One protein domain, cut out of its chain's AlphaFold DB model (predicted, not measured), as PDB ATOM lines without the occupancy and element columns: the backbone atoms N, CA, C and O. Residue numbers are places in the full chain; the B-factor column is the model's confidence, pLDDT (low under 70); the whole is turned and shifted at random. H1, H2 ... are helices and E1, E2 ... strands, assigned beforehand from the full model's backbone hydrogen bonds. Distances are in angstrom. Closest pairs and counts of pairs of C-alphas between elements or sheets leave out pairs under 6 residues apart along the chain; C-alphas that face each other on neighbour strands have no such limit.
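AT A GLANCE: This is residues 41 to 193 of the 195 residues of an uncharacterized protein of Flavobacteriaceae bacterium 10Alg115 (UniProt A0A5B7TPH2). Three antiparallel sheets are stacked face to face: the strongly twisted sheet E1 E7 E8 E9 E10 lies in the middle, with the sheet E2 to E6 over one face, the small sheet E11 to E13 over the other, and the strands crossed from sheet to sheet. Two short helices, H1 and H2, sit toward one end of the middle sheet. The printed part has 153 residues, mostly strand, in the order E1 to E6, H1, E7 to E10, H2, E11 to E13. It is compact, with a radius of gyration of the C-alphas of 14.9 A and spans of 41 by 39 by 27 A.

IN THESE COORDINATES: The first five-strand sheet holds E1, residues 41 to 43, from C-alpha 41 at (138.554, 31.356, 316.454); E7, 108 to 112; E8, 118 to 125, 22.3 A; E9, 130 to 138, 25.6 A; and E10, 143 to 151, 26.8 A. The second holds E2, 46 to 52; E3, 56 to 62, 19.2 A; E4, 67 to 73, 19.6 A; E5, 78 to 83; and E6, 86 to 90. The third holds E11, 168 to 173; E12, 176 to 181; and E13, 184 to 189, ending at C-alpha 189 (155.725, 32.038, 321.566). H1 is residues 100 to 106, 9.9 A, and H2 is 159 to 165, 10.1 A.

HOW THE PARTS SIT: The sheet E1 E7 E8 E9 E10 has E1 and E10 as edge strands. E8 and E9 form a hairpin, with N 120 and O 135 at 2.9 A; N 43 and O 109 of E1 and E7 are 2.8 A apart. E2 to E6 form a meander, each strand the antiparallel neighbour of the one before, as do E7 to E10 and E11 to E13; N 59 and O 70 of E3 and E4 are 2.9 A apart, and N 179 and O 186 of E12 and E13 2.8 A. In this stack of sheets, face to face in turn, the strands of the first sheet stand at 50 degrees to those of the second and 51 degrees to those of the third. The closest C-alphas of E10 and E13, Gly 147 and Lys 189, are 5.9 A apart. E1 runs on into E2 at 51 degrees. H1 is on the first sheet, Glu 106 and Pro 123 of E8 having the closest C-alphas, 6.3 A; H2 only grazes it. H1 and H2 touch at a steep tilt of 63 degrees, with the C-alphas of Glu 106 and Leu 164 closest, 6.7 A. In both helices every O i to N i+4 pair is within hydrogen-bond range.

THE WHOLE: The C-alphas farthest apart, those of Val 54 and Phe 173, are 42.7 A apart. The printed part has no cut, and no link is long. Mean pLDDT of the printed part is 91.1; residues 95 to 97, 126 to 128 and 153 to 155 are under 70.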
ATOM      1  N   GLU A  41     139.392  30.623 317.402       94.38
ATOM      2  CA  GLU A  41     138.554  31.356 316.454       94.38
ATOM      3  C   GLU A  41     138.046  32.652 317.084       94.38
ATOM      4  O   GLU A  41     137.717  32.692 318.273       94.38
ATOM      5  N   GLU A  42     137.994  33.711 316.275       96.38
ATOM      6  CA  GLU A  42     137.537  35.034 316.696       96.38
ATOM      7  C   GLU A  42     136.057  35.025 317.104       96.38
ATOM      8  O   GLU A  42     135.183  34.526 316.390       96.38
ATOM      9  N   LEU A  43     135.781  35.611 318.267       96.00
ATOM     10  CA  LEU A  43     134.446  35.828 318.794       96.00
ATOM     11  C   LEU A  43     133.952  37.231 318.454       96.00
ATOM     12  O   LEU A  43     134.664  38.222 318.608       96.00
ATOM     13  N   ASN A  44     132.666  37.319 318.118       95.94
ATOM     14  CA  ASN A  44     131.977  38.602 318.102       95.94
ATOM     15  C   ASN A  44     131.923  39.165 319.525       95.94
ATOM     16  O   ASN A  44     131.521  38.466 320.462       95.94
ATOM     17  N   ARG A  45     132.259  40.446 319.658       96.00
ATOM     18  CA  ARG A  45     132.262  41.178 320.924       96.00
ATOM     19  C   ARG A  45     131.525  42.504 320.788       96.00
ATOM     20  O   ARG A  45     131.412  43.051 319.694       96.00
ATOM     21  N   LYS A  46     131.094  43.044 321.922       97.44
ATOM     22  CA  LYS A  46     130.683  44.443 322.066       97.44
ATOM     23  C   LYS A  46     131.420  45.033 323.260       97.44
ATOM     24  O   LYS A  46     131.465  44.389 324.302       97.44
ATOM     25  N   ILE A  47     131.984  46.229 323.123       97.62
ATOM     26  CA  ILE A  47     132.550  46.963 324.259       97.62
ATOM     27  C   ILE A  47     131.557  48.008 324.739       97.62
ATOM     28  O   ILE A  47     130.983  48.751 323.946       97.62
ATOM     29  N   GLU A  48     131.351  48.043 326.049       97.62
ATOM     30  CA  GLU A  48     130.481  48.995 326.729       97.62
ATOM     31  C   GLU A  48     131.282  49.693 327.826       97.62
ATOM     32  O   GLU A  48     131.929  49.028 328.633       97.62
ATOM     33  N   SER A  49     131.236  51.026 327.875       96.88
ATOM     34  CA  SER A  49     131.720  51.758 329.047       96.88
ATOM     35  C   SER A  49     130.747  51.527 330.200       96.88
ATOM     36  O   SER A  49     129.536  51.694 330.033       96.88
ATOM     37  N   ILE A  50     131.274  51.116 331.350       97.00
ATOM     38  CA  ILE A  50     130.487  50.803 332.550       97.00
ATOM     39  C   ILE A  50     130.825  51.713 333.733       97.00
ATOM     40  O   ILE A  50     130.001  51.866 334.632       97.00
ATOM     41  N   GLY A  51     131.983  52.369 333.691       92.81
ATOM     42  CA  GLY A  51     132.443  53.296 334.714       92.81
ATOM     43  C   GLY A  51     133.380  54.334 334.111       92.81
ATOM     44  O   GLY A  51     134.185  54.041 333.228       92.81
ATOM     45  N   LYS A  52     133.243  55.581 334.559       93.06
ATOM     46  CA  LYS A  52     134.158  56.665 334.204       93.06
ATOM     47  C   LYS A  52     134.275  57.623 335.372       93.06
ATOM     48  O   LYS A  52     133.287  58.240 335.773       93.06
ATOM     49  N   ASN A  53     135.486  57.774 335.882       92.12
ATOM     50  CA  ASN A  53     135.833  58.828 336.820       92.12
ATOM     51  C   ASN A  53     137.152  59.496 336.382       92.12
ATOM     52  O   ASN A  53     137.570  59.348 335.234       92.12
ATOM     53  N   VAL A  54     137.733  60.331 337.244       88.81
ATOM     54  CA  VAL A  54     138.950  61.098 336.921       88.81
ATOM     55  C   VAL A  54     140.194  60.205 336.896       88.81
ATOM     56  O   VAL A  54     141.138  60.501 336.174       88.81
ATOM     57  N   GLU A  55     140.180  59.118 337.661       90.62
ATOM     58  CA  GLU A  55     141.306  58.203 337.846       90.62
ATOM     59  C   GLU A  55     141.210  56.996 336.909       90.62
ATOM     60  O   GLU A  55     142.229  56.533 336.413       90.62
ATOM     61  N   ASN A  56     139.996  56.511 336.632       93.50
ATOM     62  CA  ASN A  56     139.761  55.241 335.954       93.50
ATOM     63  C   ASN A  56     138.701  55.335 334.849       93.50
ATOM     64  O   ASN A  56     137.667  56.005 334.991       93.50
ATOM     65  N   LEU A  57     138.926  54.569 333.780       96.00
ATOM     66  CA  LEU A  57     137.919  54.217 332.781       96.00
ATOM     67  C   LEU A  57     137.685  52.707 332.829       96.00
ATOM     68  O   LEU A  57     138.633  51.939 332.723       96.00
ATOM     69  N   GLU A  58     136.430  52.288 332.953       97.50
ATOM     70  CA  GLU A  58     136.059  50.881 333.107       97.50
ATOM     71  C   GLU A  58     135.200  50.440 331.920       97.50
ATOM     72  O   GLU A  58     134.183  51.068 331.577       97.50
ATOM     73  N   TYR A  59     135.599  49.332 331.303       98.12
ATOM     74  CA  TYR A  59     134.949  48.766 330.131       98.12
ATOM     75  C   TYR A  59     134.581  47.306 330.338       98.12
ATOM     76  O   TYR A  59     135.335  46.501 330.877       98.12
ATOM     77  N   LYS A  60     133.417  46.942 329.806       98.06
ATOM     78  CA  LYS A  60     132.941  45.569 329.727       98.06
ATOM     79  C   LYS A  60     133.021  45.078 328.292       98.06
ATOM     80  O   LYS A  60     132.368  45.628 327.404       98.06
ATOM     81  N   ILE A  61     133.767  44.000 328.073       97.94
ATOM     82  CA  ILE A  61     133.801  43.278 326.802       97.94
ATOM     83  C   ILE A  61     132.741  42.179 326.868       97.94
ATOM     84  O   ILE A  61     132.931  41.131 327.488       97.94
ATOM     85  N   VAL A  62     131.596  42.448 326.251       97.50
ATOM     86  CA  VAL A  62     130.436  41.561 326.219       97.50
ATOM     87  C   VAL A  62     130.617  40.512 325.130       97.50
ATOM     88  O   VAL A  62     130.711  40.840 323.943       97.50
ATOM     89  N   LEU A  63     130.622  39.242 325.536       95.62
ATOM     90  CA  LEU A  63     130.619  38.080 324.650       95.62
ATOM     91  C   LEU A  63     129.347  37.264 324.908       95.62
ATOM     92  O   LEU A  63     128.650  37.448 325.905       95.62
ATOM     93  N   LYS A  64     129.029  36.330 324.008       92.19
ATOM     94  CA  LYS A  64     127.800  35.523 324.099       92.19
ATOM     95  C   LYS A  64     127.696  34.708 325.400       92.19
ATOM     96  O   LYS A  64     126.591  34.483 325.883       92.19
ATOM     97  N   GLU A  65     128.822  34.226 325.923       90.56
ATOM     98  CA  GLU A  65     128.859  33.235 327.012       90.56
ATOM     99  C   GLU A  65     129.422  33.776 328.331       90.56
ATOM    100  O   GLU A  65     129.147  33.219 329.390       90.56
ATOM    101  N   PHE A  66     130.226  34.833 328.284       92.81
ATOM    102  CA  PHE A  66     130.876  35.431 329.447       92.81
ATOM    103  C   PHE A  66     131.238  36.884 329.132       92.81
ATOM    104  O   PHE A  66     131.104  37.333 327.996       92.81
ATOM    105  N   ASN A  67     131.693  37.622 330.136       96.31
ATOM    106  CA  ASN A  67     132.202  38.976 329.953       96.31
ATOM    107  C   ASN A  67     133.644  39.042 330.440       96.31
ATOM    108  O   ASN A  67     134.027  38.276 331.326       96.31
ATOM    109  N   LEU A  68     134.402  39.965 329.865       97.75
ATOM    110  CA  LEU A  68     135.702  40.392 330.375       97.75
ATOM    111  C   LEU A  68     135.590  41.846 330.826       97.75
ATOM    112  O   LEU A  68     134.717  42.571 330.335       97.75
ATOM    113  N   PHE A  69     136.473  42.263 331.722       98.06
ATOM    114  CA  PHE A  69     136.537  43.643 332.197       98.06
ATOM    115  C   PHE A  69     137.919  44.215 331.927       98.06
ATOM    116  O   PHE A  69     138.912  43.500 332.043       98.06
ATOM    117  N   LEU A  70     137.953  45.467 331.490       97.69
ATOM    118  CA  LEU A  70     139.163  46.202 331.165       97.69
ATOM    119  C   LEU A  70     139.119  47.525 331.924       97.69
ATOM    120  O   LEU A  70     138.266  48.366 331.629       97.69
ATOM    121  N   ASP A  71     140.040  47.694 332.863       96.50
ATOM    122  CA  ASP A  71     140.131  48.865 333.729       96.50
ATOM    123  C   ASP A  71     141.411  49.634 333.408       96.50
ATOM    124  O   ASP A  71     142.519  49.103 333.509       96.50
ATOM    125  N   LEU A  72     141.254  50.882 332.976       95.25
ATOM    126  CA  LEU A  72     142.344  51.763 332.576       95.25
ATOM    127  C   LEU A  72     142.590  52.748 333.713       95.25
ATOM    128  O   LEU A  72     141.756  53.621 333.956       95.25
ATOM    129  N   HIS A  73     143.731  52.620 334.379       93.50
ATOM    130  CA  HIS A  73     144.159  53.515 335.447       93.50
ATOM    131  C   HIS A  73     144.964  54.671 334.846       93.50
ATOM    132  O   HIS A  73     146.119  54.505 334.458       93.50
ATOM    133  N   LEU A  74     144.340  55.843 334.747       89.62
ATOM    134  CA  LEU A  74     144.871  57.008 334.035       89.62
ATOM    135  C   LEU A  74     146.071  57.648 334.742       89.62
ATOM    136  O   LEU A  74     146.926  58.217 334.075       89.62
ATOM    137  N   GLU A  75     146.146  57.566 336.073       88.25
ATOM    138  CA  GLU A  75     147.269  58.125 336.841       88.25
ATOM    139  C   GLU A  75     148.544  57.283 336.702       88.25
ATOM    140  O   GLU A  75     149.642  57.825 336.605       88.25
ATOM    141  N   THR A  76     148.402  55.957 336.694       88.94
ATOM    142  CA  THR A  76     149.529  55.016 336.610       88.94
ATOM    143  C   THR A  76     149.830  54.564 335.186       88.94
ATOM    144  O   THR A  76     150.751  53.773 335.003       88.94
ATOM    145  N   GLU A  77     149.046  55.023 334.204       87.38
ATOM    146  CA  GLU A  77     149.114  54.603 332.798       87.38
ATOM    147  C   GLU A  77     149.102  53.072 332.639       87.38
ATOM    148  O   GLU A  77     149.732  52.505 331.751       87.38
ATOM    149  N   SER A  78     148.387  52.382 333.531       91.06
ATOM    150  CA  SER A  78     148.351  50.921 333.578       91.06
ATOM    151  C   SER A  78     146.962  50.401 333.264       91.06
ATOM    152  O   SER A  78     145.970  50.954 333.743       91.06
ATOM    153  N   THR A  79     146.895  49.278 332.560       95.25
ATOM    154  CA  THR A  79     145.628  48.628 332.239       95.25
ATOM    155  C   THR A  79     145.545  47.267 332.914       95.25
ATOM    156  O   THR A  79     146.484  46.473 332.863       95.25
ATOM    157  N   THR A  80     144.405  46.984 333.536       96.75
ATOM    158  CA  THR A  80     144.090  45.684 334.134       96.75
ATOM    159  C   THR A  80     143.028  44.986 333.293       96.75
ATOM    160  O   THR A  80     142.016  45.582 332.931       96.75
ATOM    161  N   LEU A  81     143.251  43.712 332.974       97.81
ATOM    162  CA  LEU A  81     142.267  42.841 332.335       97.81
ATOM    163  C   LEU A  81     141.813  41.774 333.332       97.81
ATOM    164  O   LEU A  81     142.639  41.027 333.855       97.81
ATOM    165  N   THR A  82     140.501  41.639 333.514       97.50
ATOM    166  CA  THR A  82     139.902  40.591 334.348       97.50
ATOM    167  C   THR A  82     139.261  39.500 333.491       97.50
ATOM    168  O   THR A  82     138.347  39.751 332.697       97.50
ATOM    169  N   VAL A  83     139.695  38.253 333.700       94.69
ATOM    170  CA  VAL A  83     139.151  37.039 333.076       94.69
ATOM    171  C   VAL A  83     138.797  36.031 334.171       94.69
ATOM    172  O   VAL A  83     139.679  35.556 334.878       94.69
ATOM    173  N   LYS A  84     137.512  35.670 334.309       88.81
ATOM    174  CA  LYS A  84     137.014  34.707 335.324       88.81
ATOM    175  C   LYS A  84     137.551  34.976 336.743       88.81
ATOM    176  O   LYS A  84     138.105  34.079 337.375       88.81
ATOM    177  N   ASP A  85     137.397  36.213 337.207       88.56
ATOM    178  CA  ASP A  85     137.819  36.676 338.540       88.56
ATOM    179  C   ASP A  85     139.342  36.661 338.778       88.56
ATOM    180  O   ASP A  85     139.800  36.725 339.921       88.56
ATOM    181  N   LYS A  86     140.140  36.564 337.708       93.06
ATOM    182  CA  LYS A  86     141.587  36.771 337.749       93.06
ATOM    183  C   LYS A  86     141.990  38.005 336.972       93.06
ATOM    184  O   LYS A  86     141.566  38.175 335.832       93.06
ATOM    185  N   ASP A  87     142.900  38.759 337.569       95.19
ATOM    186  CA  ASP A  87     143.427  39.991 337.007       95.19
ATOM    187  C   ASP A  87     144.841  39.785 336.472       95.19
ATOM    188  O   ASP A  87     145.649  39.047 337.048       95.19
ATOM    189  N   ILE A  88     145.143  40.480 335.383       96.25
ATOM    190  CA  ILE A  88     146.475  40.591 334.797       96.25
ATOM    191  C   ILE A  88     146.720  42.041 334.387       96.25
ATOM    192  O   ILE A  88     145.824  42.702 333.860       96.25
ATOM    193  N   LEU A  89     147.932  42.533 334.652       95.69
ATOM    194  CA  LEU A  89     148.387  43.809 334.105       95.69
ATOM    195  C   LEU A  89     148.737  43.606 332.634       95.69
ATOM    196  O   LEU A  89     149.392  42.624 332.293       95.69
ATOM    197  N   THR A  90     148.292  44.522 331.785       94.81
ATOM    198  CA  THR A  90     148.472  44.432 330.338       94.81
ATOM    199  C   THR A  90     149.283  45.607 329.817       94.81
ATOM    200  O   THR A  90     149.366  46.659 330.450       94.81
ATOM    201  N   ASP A  91     149.823  45.424 328.619       91.12
ATOM    202  CA  ASP A  91     150.523  46.462 327.867       91.12
ATOM    203  C   ASP A  91     149.551  47.260 326.982       91.12
ATOM    204  O   ASP A  91     149.979  47.981 326.079       91.12
ATOM    205  N   PHE A  92     148.233  47.102 327.192       92.25
ATOM    206  CA  PHE A  92     147.225  47.834 326.434       92.25
ATOM    207  C   PHE A  92     147.473  49.327 326.578       92.25
ATOM    208  O   PHE A  92     147.437  49.873 327.686       92.25
ATOM    209  N   ASN A  93     147.687  49.974 325.439       83.31
ATOM    210  CA  ASN A  93     147.996  51.383 325.391       83.31
ATOM    211  C   ASN A  93     147.328  52.051 324.181       83.31
ATOM    212  O   ASN A  93     147.129  51.436 323.136       83.31
ATOM    213  N   PHE A  94     146.986  53.325 324.347       80.94
ATOM    214  CA  PHE A  94     146.369  54.206 323.356       80.94
ATOM    215  C   PHE A  94     147.012  55.606 323.355       80.94
ATOM    216  O   PHE A  94     146.463  56.536 322.783       80.94
ATOM    217  N   THR A  95     148.147  55.816 324.031       66.12
ATOM    218  CA  THR A  95     148.738  57.159 324.186       66.12
ATOM    219  C   THR A  95     149.491  57.663 322.949       66.12
ATOM    220  O   THR A  95     149.834  58.844 322.900       66.12
ATOM    221  N   TYR A  96     149.732  56.813 321.945       65.44
ATOM    222  CA  TYR A  96     150.518  57.142 320.750       65.44
ATOM    223  C   TYR A  96     149.735  56.825 319.470       65.44
ATOM    224  O   TYR A  96     149.318  55.687 319.271       65.44
ATOM    225  N   ASP A  97     149.529  57.843 318.625       69.69
ATOM    226  CA  ASP A  97     148.954  57.795 317.264       69.69
ATOM    227  C   ASP A  97     147.572  57.136 317.075       69.69
ATOM    228  O   ASP A  97     147.046  57.098 315.960       69.69
ATOM    229  N   THR A  98     146.934  56.685 318.151       78.94
ATOM    230  CA  THR A  98     145.576  56.139 318.153       78.94
ATOM    231  C   THR A  98     144.772  56.780 319.275       78.94
ATOM    232  O   THR A  98     145.306  57.095 320.331       78.94
ATOM    233  N   ASP A  99     143.488  57.030 319.056       88.56
ATOM    234  CA  ASP A  99     142.596  57.437 320.138       88.56
ATOM    235  C   ASP A  99     142.052  56.204 320.883       88.56
ATOM    236  O   ASP A  99     142.113  55.070 320.403       88.56
ATOM    237  N   LEU A 100     141.497  56.420 322.076       91.25
ATOM    238  CA  LEU A 100     140.981  55.335 322.908       91.25
ATOM    239  C   LEU A 100     139.862  54.532 322.226       91.25
ATOM    240  O   LEU A 100     139.813  53.314 322.374       91.25
ATOM    241  N   GLU A 101     138.953  55.185 321.499       92.12
ATOM    242  CA  GLU A 101     137.852  54.492 320.819       92.12
ATOM    243  C   GLU A 101     138.410  53.557 319.743       92.12
ATOM    244  O   GLU A 101     138.074  52.374 319.702       92.12
ATOM    245  N   SER A 102     139.368  54.062 318.973       90.75
ATOM    246  CA  SER A 102     140.120  53.311 317.981       90.75
ATOM    247  C   SER A 102     140.870  52.111 318.570       90.75
ATOM    248  O   SER A 102     140.739  50.999 318.056       90.75
ATOM    249  N   ALA A 103     141.588  52.284 319.683       92.25
ATOM    250  CA  ALA A 103     142.273  51.182 320.362       92.25
ATOM    251  C   ALA A 103     141.286  50.130 320.907       92.25
ATOM    252  O   ALA A 103     141.516  48.922 320.820       92.25
ATOM    253  N   LEU A 104     140.135  50.556 321.432       95.38
ATOM    254  CA  LEU A 104     139.098  49.634 321.899       95.38
ATOM    255  C   LEU A 104     138.476  48.832 320.747       95.38
ATOM    256  O   LEU A 104     138.123  47.666 320.949       95.38
ATOM    257  N   GLU A 105     138.345  49.402 319.547       94.31
ATOM    258  CA  GLU A 105     137.911  48.698 318.327       94.31
ATOM    259  C   GLU A 105     138.925  47.652 317.840       94.31
ATOM    260  O   GLU A 105     138.540  46.636 317.258       94.31
ATOM    261  N   GLU A 106     140.205  47.846 318.133       93.88
ATOM    262  CA  GLU A 106     141.283  46.931 317.751       93.88
ATOM    263  C   GLU A 106     141.429  45.729 318.688       93.88
ATOM    264  O   GLU A 106     142.116  44.768 318.360       93.88
ATOM    265  N   ILE A 107     140.755  45.708 319.837       96.81
ATOM    266  CA  ILE A 107     140.756  44.513 320.683       96.81
ATOM    267  C   ILE A 107     140.138  43.332 319.907       96.81
ATOM    268  O   ILE A 107     139.152  43.473 319.185       96.81
ATOM    269  N   LYS A 108     140.663  42.119 320.050       97.50
ATOM    270  CA  LYS A 108     140.010  40.910 319.517       97.50
ATOM    271  C   LYS A 108     140.029  39.803 320.545       97.50
ATOM    272  O   LYS A 108     140.981  39.670 321.300       97.50
ATOM    273  N   ILE A 109     138.961  39.010 320.581       97.75
ATOM    274  CA  ILE A 109     138.842  37.884 321.507       97.75
ATOM    275  C   ILE A 109     138.784  36.608 320.691       97.75
ATOM    276  O   ILE A 109     137.916  36.475 319.833       97.75
ATOM    277  N   LEU A 110     139.672  35.662 320.973       97.12
ATOM    278  CA  LEU A 110     139.633  34.330 320.393       97.12
ATOM    279  C   LEU A 110     139.264  33.305 321.462       97.12
ATOM    280  O   LEU A 110     139.668  33.427 322.618       97.12
ATOM    281  N   LYS A 111     138.536  32.261 321.073       95.69
ATOM    282  CA  LYS A 111     138.231  31.120 321.943       95.69
ATOM    283  C   LYS A 111     138.702  29.825 321.304       95.69
ATOM    284  O   LYS A 111     138.520  29.620 320.104       95.69
ATOM    285  N   SER A 112     139.287  28.950 322.115       94.81
ATOM    286  CA  SER A 112     139.692  27.612 321.689       94.81
ATOM    287  C   SER A 112     138.476  26.804 321.225       94.81
ATOM    288  O   SER A 112     137.504  26.696 321.977       94.81
ATOM    289  N   SER A 113     138.528  26.175 320.045       84.06
ATOM    290  CA  SER A 113     137.461  25.269 319.589       84.06
ATOM    291  C   SER A 113     137.260  24.087 320.557       84.06
ATOM    292  O   SER A 113     136.111  23.760 320.863       84.06
ATOM    293  N   PRO A 114     138.326  23.457 321.097       80.38
ATOM    294  CA  PRO A 114     138.202  22.540 322.222       80.38
ATOM    295  C   PRO A 114     138.451  23.266 323.556       80.38
ATOM    296  O   PRO A 114     139.567  23.681 323.842       80.38
ATOM    297  N   GLY A 115     137.439  23.344 324.423       81.81
ATOM    298  CA  GLY A 115     137.597  23.848 325.793       81.81
ATOM    299  C   GLY A 115     137.129  25.289 326.002       81.81
ATOM    300  O   GLY A 115     136.194  25.754 325.356       81.81
ATOM    301  N   ASN A 116     137.725  25.956 326.991       89.94
ATOM    302  CA  ASN A 116     137.319  27.283 327.464       89.94
ATOM    303  C   ASN A 116     138.504  28.252 327.557       89.94
ATOM    304  O   ASN A 116     138.430  29.214 328.327       89.94
ATOM    305  N   ASP A 117     139.576  27.964 326.824       95.00
ATOM    306  CA  ASP A 117     140.762  28.806 326.792       95.00
ATOM    307  C   ASP A 117     140.471  30.005 325.890       95.00
ATOM    308  O   ASP A 117     139.757  29.902 324.882       95.00
ATOM    309  N   ILE A 118     140.962  31.166 326.304       96.50
ATOM    310  CA  ILE A 118     140.628  32.451 325.690       96.50
ATOM    311  C   ILE A 118     141.926  33.179 325.401       96.50
ATOM    312  O   ILE A 118     142.820  33.187 326.241       96.50
ATOM    313  N   ILE A 119     142.006  33.813 324.238       97.75
ATOM    314  CA  ILE A 119     143.074  34.752 323.918       97.75
ATOM    315  C   ILE A 119     142.452  36.129 323.764       97.75
ATOM    316  O   ILE A 119     141.511  36.305 322.990       97.75
ATOM    317  N   VAL A 120     142.979  37.099 324.496       97.94
ATOM    318  CA  VAL A 120     142.666  38.515 324.314       97.94
ATOM    319  C   VAL A 120     143.828  39.142 323.559       97.94
ATOM    320  O   VAL A 120     144.966  39.067 324.010       97.94
ATOM    321  N   ILE A 121     143.542  39.714 322.396       97.44
ATOM    322  CA  ILE A 121     144.493  40.479 321.594       97.44
ATOM    323  C   ILE A 121     144.255  41.947 321.916       97.44
ATOM    324  O   ILE A 121     143.151  42.451 321.698       97.44
ATOM    325  N   LEU A 122     145.271  42.603 322.459       95.81
ATOM    326  CA  LEU A 122     145.231  43.989 322.903       95.81
ATOM    327  C   LEU A 122     146.214  44.791 322.053       95.81
ATOM    328  O   LEU A 122     147.365  44.363 321.951       95.81
ATOM    329  N   PRO A 123     145.808  45.910 321.430       92.44
ATOM    330  CA  PRO A 123     146.768  46.780 320.768       92.44
ATOM    331  C   PRO A 123     147.769  47.316 321.792       92.44
ATOM    332  O   PRO A 123     147.408  47.702 322.907       92.44
ATOM    333  N   THR A 124     149.031  47.315 321.390       87.19
ATOM    334  CA  THR A 124     150.131  47.941 322.111       87.19
ATOM    335  C   THR A 124     150.781  48.967 321.198       87.19
ATOM    336  O   THR A 124     150.811  48.832 319.973       87.19
ATOM    337  N   THR A 125     151.285  50.044 321.782       70.44
ATOM    338  CA  THR A 125     151.873  51.133 321.004       70.44
ATOM    339  C   THR A 125     153.356  50.892 320.771       70.44
ATOM    340  O   THR A 125     154.123  50.779 321.727       70.44
ATOM    341  N   THR A 126     153.769  50.917 319.505       61.22
ATOM    342  CA  THR A 126     155.163  51.126 319.091       61.22
ATOM    343  C   THR A 126     155.175  52.068 317.888       61.22
ATOM    344  O   THR A 126     154.326  51.928 317.015       61.22
ATOM    345  N   GLU A 127     156.113  53.018 317.834       61.47
ATOM    346  CA  GLU A 127     156.108  54.162 316.895       61.47
ATOM    347  C   GLU A 127     156.129  53.774 315.400       61.47
ATOM    348  O   GLU A 127     155.740  54.568 314.547       61.47
ATOM    349  N   GLU A 128     156.577  52.559 315.064       63.97
ATOM    350  CA  GLU A 128     156.811  52.140 313.674       63.97
ATOM    351  C   GLU A 128     155.853  51.044 313.177       63.97
ATOM    352  O   GLU A 128     155.643  50.915 311.967       63.97
ATOM    353  N   PHE A 129     155.244  50.268 314.083       74.25
ATOM    354  CA  PHE A 129     154.457  49.074 313.748       74.25
ATOM    355  C   PHE A 129     153.197  48.958 314.605       74.25
ATOM    356  O   PHE A 129     153.186  49.343 315.774       74.25
ATOM    357  N   LEU A 130     152.141  48.370 314.029       82.62
ATOM    358  CA  LEU A 130     150.969  47.980 314.806       82.62
ATOM    359  C   LEU A 130     151.303  46.695 315.566       82.62
ATOM    360  O   LEU A 130     151.388  45.614 314.972       82.62
ATOM    361  N   THR A 131     151.528  46.846 316.865       89.56
ATOM    362  CA  THR A 131     151.928  45.769 317.766       89.56
ATOM    363  C   THR A 131     150.749  45.383 318.651       89.56
ATOM    364  O   THR A 131     149.859  46.182 318.934       89.56
ATOM    365  N   PHE A 132     150.698  44.117 319.038       93.69
ATOM    366  CA  PHE A 132     149.645  43.552 319.856       93.69
ATOM    367  C   PHE A 132     150.234  42.642 320.924       93.69
ATOM    368  O   PHE A 132     151.075  41.785 320.639       93.69
ATOM    369  N   GLN A 133     149.714  42.770 322.139       95.88
ATOM    370  CA  GLN A 133     149.893  41.802 323.206       95.88
ATOM    371  C   GLN A 133     148.803  40.742 323.089       95.88
ATOM    372  O   GLN A 133     147.624  41.039 322.889       95.88
ATOM    373  N   LEU A 134     149.202  39.485 323.223       97.62
ATOM    374  CA  LEU A 134     148.303  38.353 323.341       97.62
ATOM    375  C   LEU A 134     148.301  37.891 324.789       97.62
ATOM    376  O   LEU A 134     149.332  37.462 325.291       97.62
ATOM    377  N   ILE A 135     147.136  37.897 325.422       97.75
ATOM    378  CA  ILE A 135     146.927  37.314 326.744       97.75
ATOM    379  C   ILE A 135     146.141  36.016 326.582       97.75
ATOM    380  O   ILE A 135     144.935  36.040 326.329       97.75
ATOM    381  N   LEU A 136     146.821  34.879 326.719       97.31
ATOM    382  CA  LEU A 136     146.211  33.555 326.773       97.31
ATOM    383  C   LEU A 136     145.821  33.232 328.217       97.31
ATOM    384  O   LEU A 136     146.669  33.144 329.099       97.31
ATOM    385  N   PHE A 137     144.538  32.986 328.443       96.69
ATOM    386  CA  PHE A 137     144.020  32.425 329.680       96.69
ATOM    387  C   PHE A 137     143.748  30.927 329.503       96.69
ATOM    388  O   PHE A 137     142.788  30.533 328.831       96.69
ATOM    389  N   GLU A 138     144.572  30.089 330.132       94.44
ATOM    390  CA  GLU A 138     144.378  28.638 330.145       94.44
ATOM    391  C   GLU A 138     143.374  28.257 331.237       94.44
ATOM    392  O   GLU A 138     143.690  28.199 332.428       94.44
ATOM    393  N   SER A 139     142.139  27.943 330.848       91.81
ATOM    394  CA  SER A 139     141.032  27.808 331.792       91.81
ATOM    395  C   SER A 139     141.163  26.614 332.733       91.81
ATOM    396  O   SER A 139     140.526  26.621 333.786       91.81
ATOM    397  N   ARG A 140     141.898  25.562 332.354       90.94
ATOM    398  CA  ARG A 140     142.068  24.367 333.202       90.94
ATOM    399  C   ARG A 140     143.043  24.610 334.345       90.94
ATOM    400  O   ARG A 140     142.802  24.153 335.456       90.94
ATOM    401  N   GLN A 141     144.136  25.302 334.043       91.12
ATOM    402  CA  GLN A 141     145.198  25.613 334.997       91.12
ATOM    403  C   GLN A 141     144.930  26.932 335.724       91.12
ATOM    404  O   GLN A 141     145.488  27.172 336.791       91.12
ATOM    405  N   ASN A 142     144.027  27.753 335.178       91.88
ATOM    406  CA  ASN A 142     143.715  29.082 335.675       91.88
ATOM    407  C   ASN A 142     144.976  29.964 335.697       91.88
ATOM    408  O   ASN A 142     145.246  30.630 336.693       91.88
ATOM    409  N   ILE A 143     145.775  29.918 334.632       93.88
ATOM    410  CA  ILE A 143     147.017  30.690 334.488       93.88
ATOM    411  C   ILE A 143     146.932  31.600 333.269       93.88
ATOM    412  O   ILE A 143     146.181  31.322 332.328       93.88
ATOM    413  N   PHE A 144     147.730  32.665 333.293       96.94
ATOM    414  CA  PHE A 144     147.944  33.519 332.140       96.94
ATOM    415  C   PHE A 144     149.280  33.198 331.482       96.94
ATOM    416  O   PHE A 144     150.284  32.950 332.152       96.94
ATOM    417  N   LYS A 145     149.282  33.247 330.157       96.75
ATOM    418  CA  LYS A 145     150.482  33.337 329.345       96.75
ATOM    419  C   LYS A 145     150.381  34.568 328.462       96.75
ATOM    420  O   LYS A 145     149.287  34.948 328.047       96.75
ATOM    421  N   GLU A 146     151.517  35.158 328.151       96.88
ATOM    422  CA  GLU A 146     151.619  36.340 327.309       96.88
ATOM    423  C   GLU A 146     152.405  36.033 326.038       96.88
ATOM    424  O   GLU A 146     153.268  35.158 326.012       96.88
ATOM    425  N   GLY A 147     152.074  36.725 324.961       96.25
ATOM    426  CA  GLY A 147     152.784  36.675 323.694       96.25
ATOM    427  C   GLY A 147     152.692  38.022 322.996       96.25
ATOM    428  O   GLY A 147     151.926  38.894 323.403       96.25
ATOM    429  N   LEU A 148     153.456  38.188 321.923       94.44
ATOM    430  CA  LEU A 148     153.479  39.417 321.135       94.44
ATOM    431  C   LEU A 148     153.298  39.105 319.655       94.44
ATOM    432  O   LEU A 148     153.690  38.040 319.173       94.44
ATOM    433  N   PHE A 149     152.691  40.045 318.947       89.38
ATOM    434  CA  PHE A 149     152.420  39.968 317.523       89.38
ATOM    435  C   PHE A 149     152.529  41.365 316.907       89.38
ATOM    436  O   PHE A 149     151.910  42.295 317.401       89.38
ATOM    437  N   GLU A 150     153.274  41.508 315.813       89.19
ATOM    438  CA  GLU A 150     153.395  42.765 315.068       89.19
ATOM    439  C   GLU A 150     152.944  42.599 313.611       89.19
ATOM    440  O   GLU A 150     153.198  41.569 312.975       89.19
ATOM    441  N   ILE A 151     152.302  43.632 313.060       85.56
ATOM    442  CA  ILE A 151     152.000  43.735 311.628       85.56
ATOM    443  C   ILE A 151     152.948  44.758 311.016       85.56
ATOM    444  O   ILE A 151     152.634  45.941 310.900       85.56
ATOM    445  N   ASN A 152     154.118  44.277 310.605       75.88
ATOM    446  CA  ASN A 152     155.078  45.060 309.843       75.88
ATOM    447  C   ASN A 152     154.973  44.693 308.361       75.88
ATOM    448  O   ASN A 152     155.591  43.737 307.889       75.88
ATOM    449  N   THR A 153     154.142  45.421 307.619       65.69
ATOM    450  CA  THR A 153     154.008  45.193 306.180       65.69
ATOM    451  C   THR A 153     154.064  46.518 305.436       65.69
ATOM    452  O   THR A 153     153.076  47.249 305.371       65.69
ATOM    453  N   HIS A 154     155.192  46.785 304.779       69.94
ATOM    454  CA  HIS A 154     155.314  47.884 303.813       69.94
ATOM    455  C   HIS A 154     154.327  47.765 302.632       69.94
ATOM    456  O   HIS A 154     154.156  48.710 301.868       69.94
ATOM    457  N   GLU A 155     153.683  46.605 302.473       66.88
ATOM    458  CA  GLU A 155     152.730  46.295 301.404       66.88
ATOM    459  C   GLU A 155     151.279  46.694 301.734       66.88
ATOM    460  O   GLU A 155     150.430  46.720 300.840       66.88
ATOM    461  N   ILE A 156     150.966  47.013 302.997       75.94
ATOM    462  CA  ILE A 156     149.599  47.333 303.425       75.94
ATOM    463  C   ILE A 156     149.473  48.838 303.657       75.94
ATOM    464  O   ILE A 156     149.918  49.375 304.665       75.94
ATOM    465  N   ASN A 157     148.780  49.514 302.737       77.00
ATOM    466  CA  ASN A 157     148.570  50.967 302.786       77.00
ATOM    467  C   ASN A 157     147.802  51.448 304.031       77.00
ATOM    468  O   ASN A 157     147.935  52.603 304.424       77.00
ATOM    469  N   ASN A 158     146.946  50.603 304.614       85.81
ATOM    470  CA  ASN A 158     146.200  50.918 305.831       85.81
ATOM    471  C   ASN A 158     146.127  49.677 306.730       85.81
ATOM    472  O   ASN A 158     145.228  48.844 306.592       85.81
ATOM    473  N   ILE A 159     147.114  49.558 307.621       86.00
ATOM    474  CA  ILE A 159     147.308  48.396 308.497       86.00
ATOM    475  C   ILE A 159     146.120  48.222 309.451       86.00
ATOM    476  O   ILE A 159     145.602  47.114 309.579       86.00
ATOM    477  N   ARG A 160     145.619  49.313 310.046       87.25
ATOM    478  CA  ARG A 160     144.451  49.267 310.939       87.25
ATOM    479  C   ARG A 160     143.212  48.740 310.224       87.25
ATOM    480  O   ARG A 160     142.567  47.812 310.703       87.25
ATOM    481  N   LYS A 161     142.886  49.287 309.049       89.75
ATOM    482  CA  LYS A 161     141.737  48.821 308.259       89.75
ATOM    483  C   LYS A 161     141.883  47.344 307.896       89.75
ATOM    484  O   LYS A 161     140.935  46.583 308.054       89.75
ATOM    485  N   PHE A 162     143.073  46.935 307.456       91.06
ATOM    486  CA  PHE A 162     143.367  45.533 307.176       91.06
ATOM    487  C   PHE A 162     143.115  44.643 308.401       91.06
ATOM    488  O   PHE A 162     142.459  43.610 308.273       91.06
ATOM    489  N   TYR A 163     143.564  45.056 309.585       92.44
ATOM    490  CA  TYR A 163     143.343  44.321 310.827       92.44
ATOM    491  C   TYR A 163     141.857  44.199 311.201       92.44
ATOM    492  O   TYR A 163     141.388  43.109 311.538       92.44
ATOM    493  N   LEU A 164     141.101  45.297 311.108       92.75
ATOM    494  CA  LEU A 164     139.681  45.326 311.470       92.75
ATOM    495  C   LEU A 164     138.807  44.512 310.500       92.75
ATOM    496  O   LEU A 164     137.858  43.861 310.932       92.75
ATOM    497  N   GLU A 165     139.126  44.508 309.203       94.38
ATOM    498  CA  GLU A 165     138.329  43.809 308.182       94.38
ATOM    499  C   GLU A 165     138.620  42.303 308.088       94.38
ATOM    500  O   GLU A 165     137.785  41.542 307.592       94.38
ATOM    501  N   ASN A 166     139.788  41.849 308.549       94.25
ATOM    502  CA  ASN A 166     140.191  40.447 308.449       94.25
ATOM    503  C   ASN A 166     140.003  39.719 309.777       94.25
ATOM    504  O   ASN A 166     140.399  40.209 310.829       94.25
ATOM    505  N   LYS A 167     139.452  38.504 309.730       95.12
ATOM    506  CA  LYS A 167     139.367  37.643 310.913       95.12
ATOM    507  C   LYS A 167     140.745  37.133 311.316       95.12
ATOM    508  O   LYS A 167     141.544  36.771 310.450       95.12
ATOM    509  N   VAL A 168     140.981  37.069 312.620       95.56
ATOM    510  CA  VAL A 168     142.163  36.431 313.195       95.56
ATOM    511  C   VAL A 168     141.862  34.963 313.481       95.56
ATOM    512  O   VAL A 168     140.898  34.625 314.170       95.56
ATOM    513  N   GLU A 169     142.732  34.088 312.992       95.50
ATOM    514  CA  GLU A 169     142.801  32.690 313.406       95.50
ATOM    515  C   GLU A 169     144.147  32.436 314.079       95.50
ATOM    516  O   GLU A 169     145.174  32.956 313.637       95.50
ATOM    517  N   LEU A 170     144.160  31.624 315.136       96.75
ATOM    518  CA  LEU A 170     145.395  31.247 315.819       96.75
ATOM    519  C   LEU A 170     145.450  29.735 316.019       96.75
ATOM    520  O   LEU A 170     144.485  29.108 316.455       96.75
ATOM    521  N   MET A 171     146.603  29.150 315.708       96.44
ATOM    522  CA  MET A 171     146.933  27.767 316.041       96.44
ATOM    523  C   MET A 171     148.053  27.749 317.072       96.44
ATOM    524  O   MET A 171     149.126  28.291 316.822       96.44
ATOM    525  N   GLN A 172     147.811  27.111 318.212       94.94
ATOM    526  CA  GLN A 172     148.801  26.913 319.263       94.94
ATOM    527  C   GLN A 172     149.386  25.499 319.177       94.94
ATOM    528  O   GLN A 172     148.656  24.520 319.006       94.94
ATOM    529  N   PHE A 173     150.705  25.414 319.334       93.56
ATOM    530  CA  PHE A 173     151.506  24.197 319.371       93.56
ATOM    531  C   PHE A 173     152.410  24.271 320.602       93.56
ATOM    532  O   PHE A 173     153.434  24.956 320.578       93.56
ATOM    533  N   ASP A 174     152.021  23.592 321.681       90.06
ATOM    534  CA  ASP A 174     152.676  23.719 322.987       90.06
ATOM    535  C   ASP A 174     152.716  25.204 323.428       90.06
ATOM    536  O   ASP A 174     151.671  25.853 323.504       90.06
ATOM    537  N   ASP A 175     153.902  25.772 323.658       92.56
ATOM    538  CA  ASP A 175     154.090  27.196 323.976       92.56
ATOM    539  C   ASP A 175     154.351  28.068 322.735       92.56
ATOM    540  O   ASP A 175     154.730  29.225 322.850       92.56
ATOM    541  N   SER A 176     154.207  27.540 321.521       96.31
ATOM    542  CA  SER A 176     154.342  28.310 320.275       96.31
ATOM    543  C   SER A 176     152.979  28.566 319.641       96.31
ATOM    544  O   SER A 176     152.032  27.814 319.863       96.31
ATOM    545  N   PHE A 177     152.872  29.597 318.805       96.56
ATOM    546  CA  PHE A 177     151.651  29.869 318.051       96.56
ATOM    547  C   PHE A 177     151.927  30.366 316.630       96.56
ATOM    548  O   PHE A 177     152.982  30.928 316.343       96.56
ATOM    549  N   GLU A 178     150.951  30.170 315.744       97.50
ATOM    550  CA  GLU A 178     150.869  30.793 314.422       97.50
ATOM    551  C   GLU A 178     149.553  31.577 314.319       97.50
ATOM    552  O   GLU A 178     148.477  30.994 314.456       97.50
ATOM    553  N   ILE A 179     149.646  32.884 314.071       96.38
ATOM    554  CA  ILE A 179     148.516  33.764 313.751       96.38
ATOM    555  C   ILE A 179     148.367  33.834 312.237       96.38
ATOM    556  O   ILE A 179     149.352  34.000 311.516       96.38
ATOM    557  N   THR A 180     147.129  33.758 311.762       95.06
ATOM    558  CA  THR A 180     146.747  34.069 310.384       95.06
ATOM    559  C   THR A 180     145.744  35.221 310.385       95.06
ATOM    560  O   THR A 180     144.750  35.182 311.107       95.06
ATOM    561  N   LEU A 181     146.010  36.240 309.565       92.69
ATOM    562  CA  LEU A 181     145.166  37.420 309.370       92.69
ATOM    563  C   LEU A 181     145.115  37.731 307.870       92.69
ATOM    564  O   LEU A 181     146.075  38.241 307.297       92.69
ATOM    565  N   GLY A 182     144.019  37.378 307.200       90.12
ATOM    566  CA  GLY A 182     143.951  37.463 305.737       90.12
ATOM    567  C   GLY A 182     145.042  36.610 305.068       90.12
ATOM    568  O   GLY A 182     145.088  35.397 305.252       90.12
ATOM    569  N   HIS A 183     145.927  37.241 304.290       87.25
ATOM    570  CA  HIS A 183     147.092  36.585 303.671       87.25
ATOM    571  C   HIS A 183     148.354  36.630 304.547       87.25
ATOM    572  O   HIS A 183     149.355  35.988 304.223       87.25
ATOM    573  N   PHE A 184     148.320  37.388 305.639       89.31
ATOM    574  CA  PHE A 184     149.449  37.577 306.531       89.31
ATOM    575  C   PHE A 184     149.537  36.430 307.551       89.31
ATOM    576  O   PHE A 184     148.518  35.944 308.056       89.31
ATOM    577  N   LYS A 185     150.767  36.012 307.870       92.75
ATOM    578  CA  LYS A 185     151.065  34.980 308.868       92.75
ATOM    579  C   LYS A 185     152.203  35.406 309.781       92.75
ATOM    580  O   LYS A 185     153.223  35.893 309.304       92.75
ATOM    581  N   TYR A 186     152.064  35.118 311.070       93.12
ATOM    582  CA  TYR A 186     153.082  35.394 312.083       93.12
ATOM    583  C   TYR A 186     153.270  34.197 313.006       93.12
ATOM    584  O   TYR A 186     152.303  33.512 313.332       93.12
ATOM    585  N   LYS A 187     154.507  33.952 313.445       95.81
ATOM    586  CA  LYS A 187     154.836  32.896 314.409       95.81
ATOM    587  C   LYS A 187     155.451  33.506 315.653       95.81
ATOM    588  O   LYS A 187     156.408  34.264 315.546       95.81
ATOM    589  N   GLY A 188     154.944  33.107 316.810       96.31
ATOM    590  CA  GLY A 188     155.411  33.588 318.103       96.31
ATOM    591  C   GLY A 188     155.447  32.490 319.153       96.31
ATOM    592  O   GLY A 188     155.252  31.302 318.863       96.31
ATOM    593  N   LYS A 189     155.730  32.901 320.387       97.12
ATOM    594  CA  LYS A 189     155.725  32.038 321.566       97.12
ATOM    595  C   LYS A 189     154.966  32.699 322.700       97.12
ATOM    596  O   LYS A 189     155.005  33.916 322.839       97.12
ATOM    597  N   PHE A 190     154.306  31.864 323.482       97.06
ATOM    598  CA  PHE A 190     153.754  32.208 324.770       97.06
ATOM    599  C   PHE A 190     154.808  32.008 325.858       97.06
ATOM    600  O   PHE A 190     155.551  31.025 325.851       97.06
ATOM    601  N   THR A 191     154.839  32.923 326.816       95.94
ATOM    602  CA  THR A 191     155.585  32.806 328.070       95.94
ATOM    603  C   THR A 191     154.607  32.858 329.230       95.94
ATOM    604  O   THR A 191     153.607  33.567 329.171       95.94
ATOM    605  N   GLU A 192     154.841  32.067 330.276       94.00
ATOM    606  CA  GLU A 192     154.005  32.138 331.476       94.00
ATOM    607  C   GLU A 192     154.146  33.512 332.128       94.00
ATOM    608  O   GLU A 192     155.260  33.996 332.334       94.00
ATOM    609  N   TYR A 193     153.010  34.131 332.439       90.62
ATOM    610  CA  TYR A 193     152.996  35.420 333.107       90.62
ATOM    611  C   TYR A 193     153.486  35.241 334.546       90.62
ATOM    612  O   TYR A 193     152.868  34.535 335.346       90.62
TER     613      TYR A 193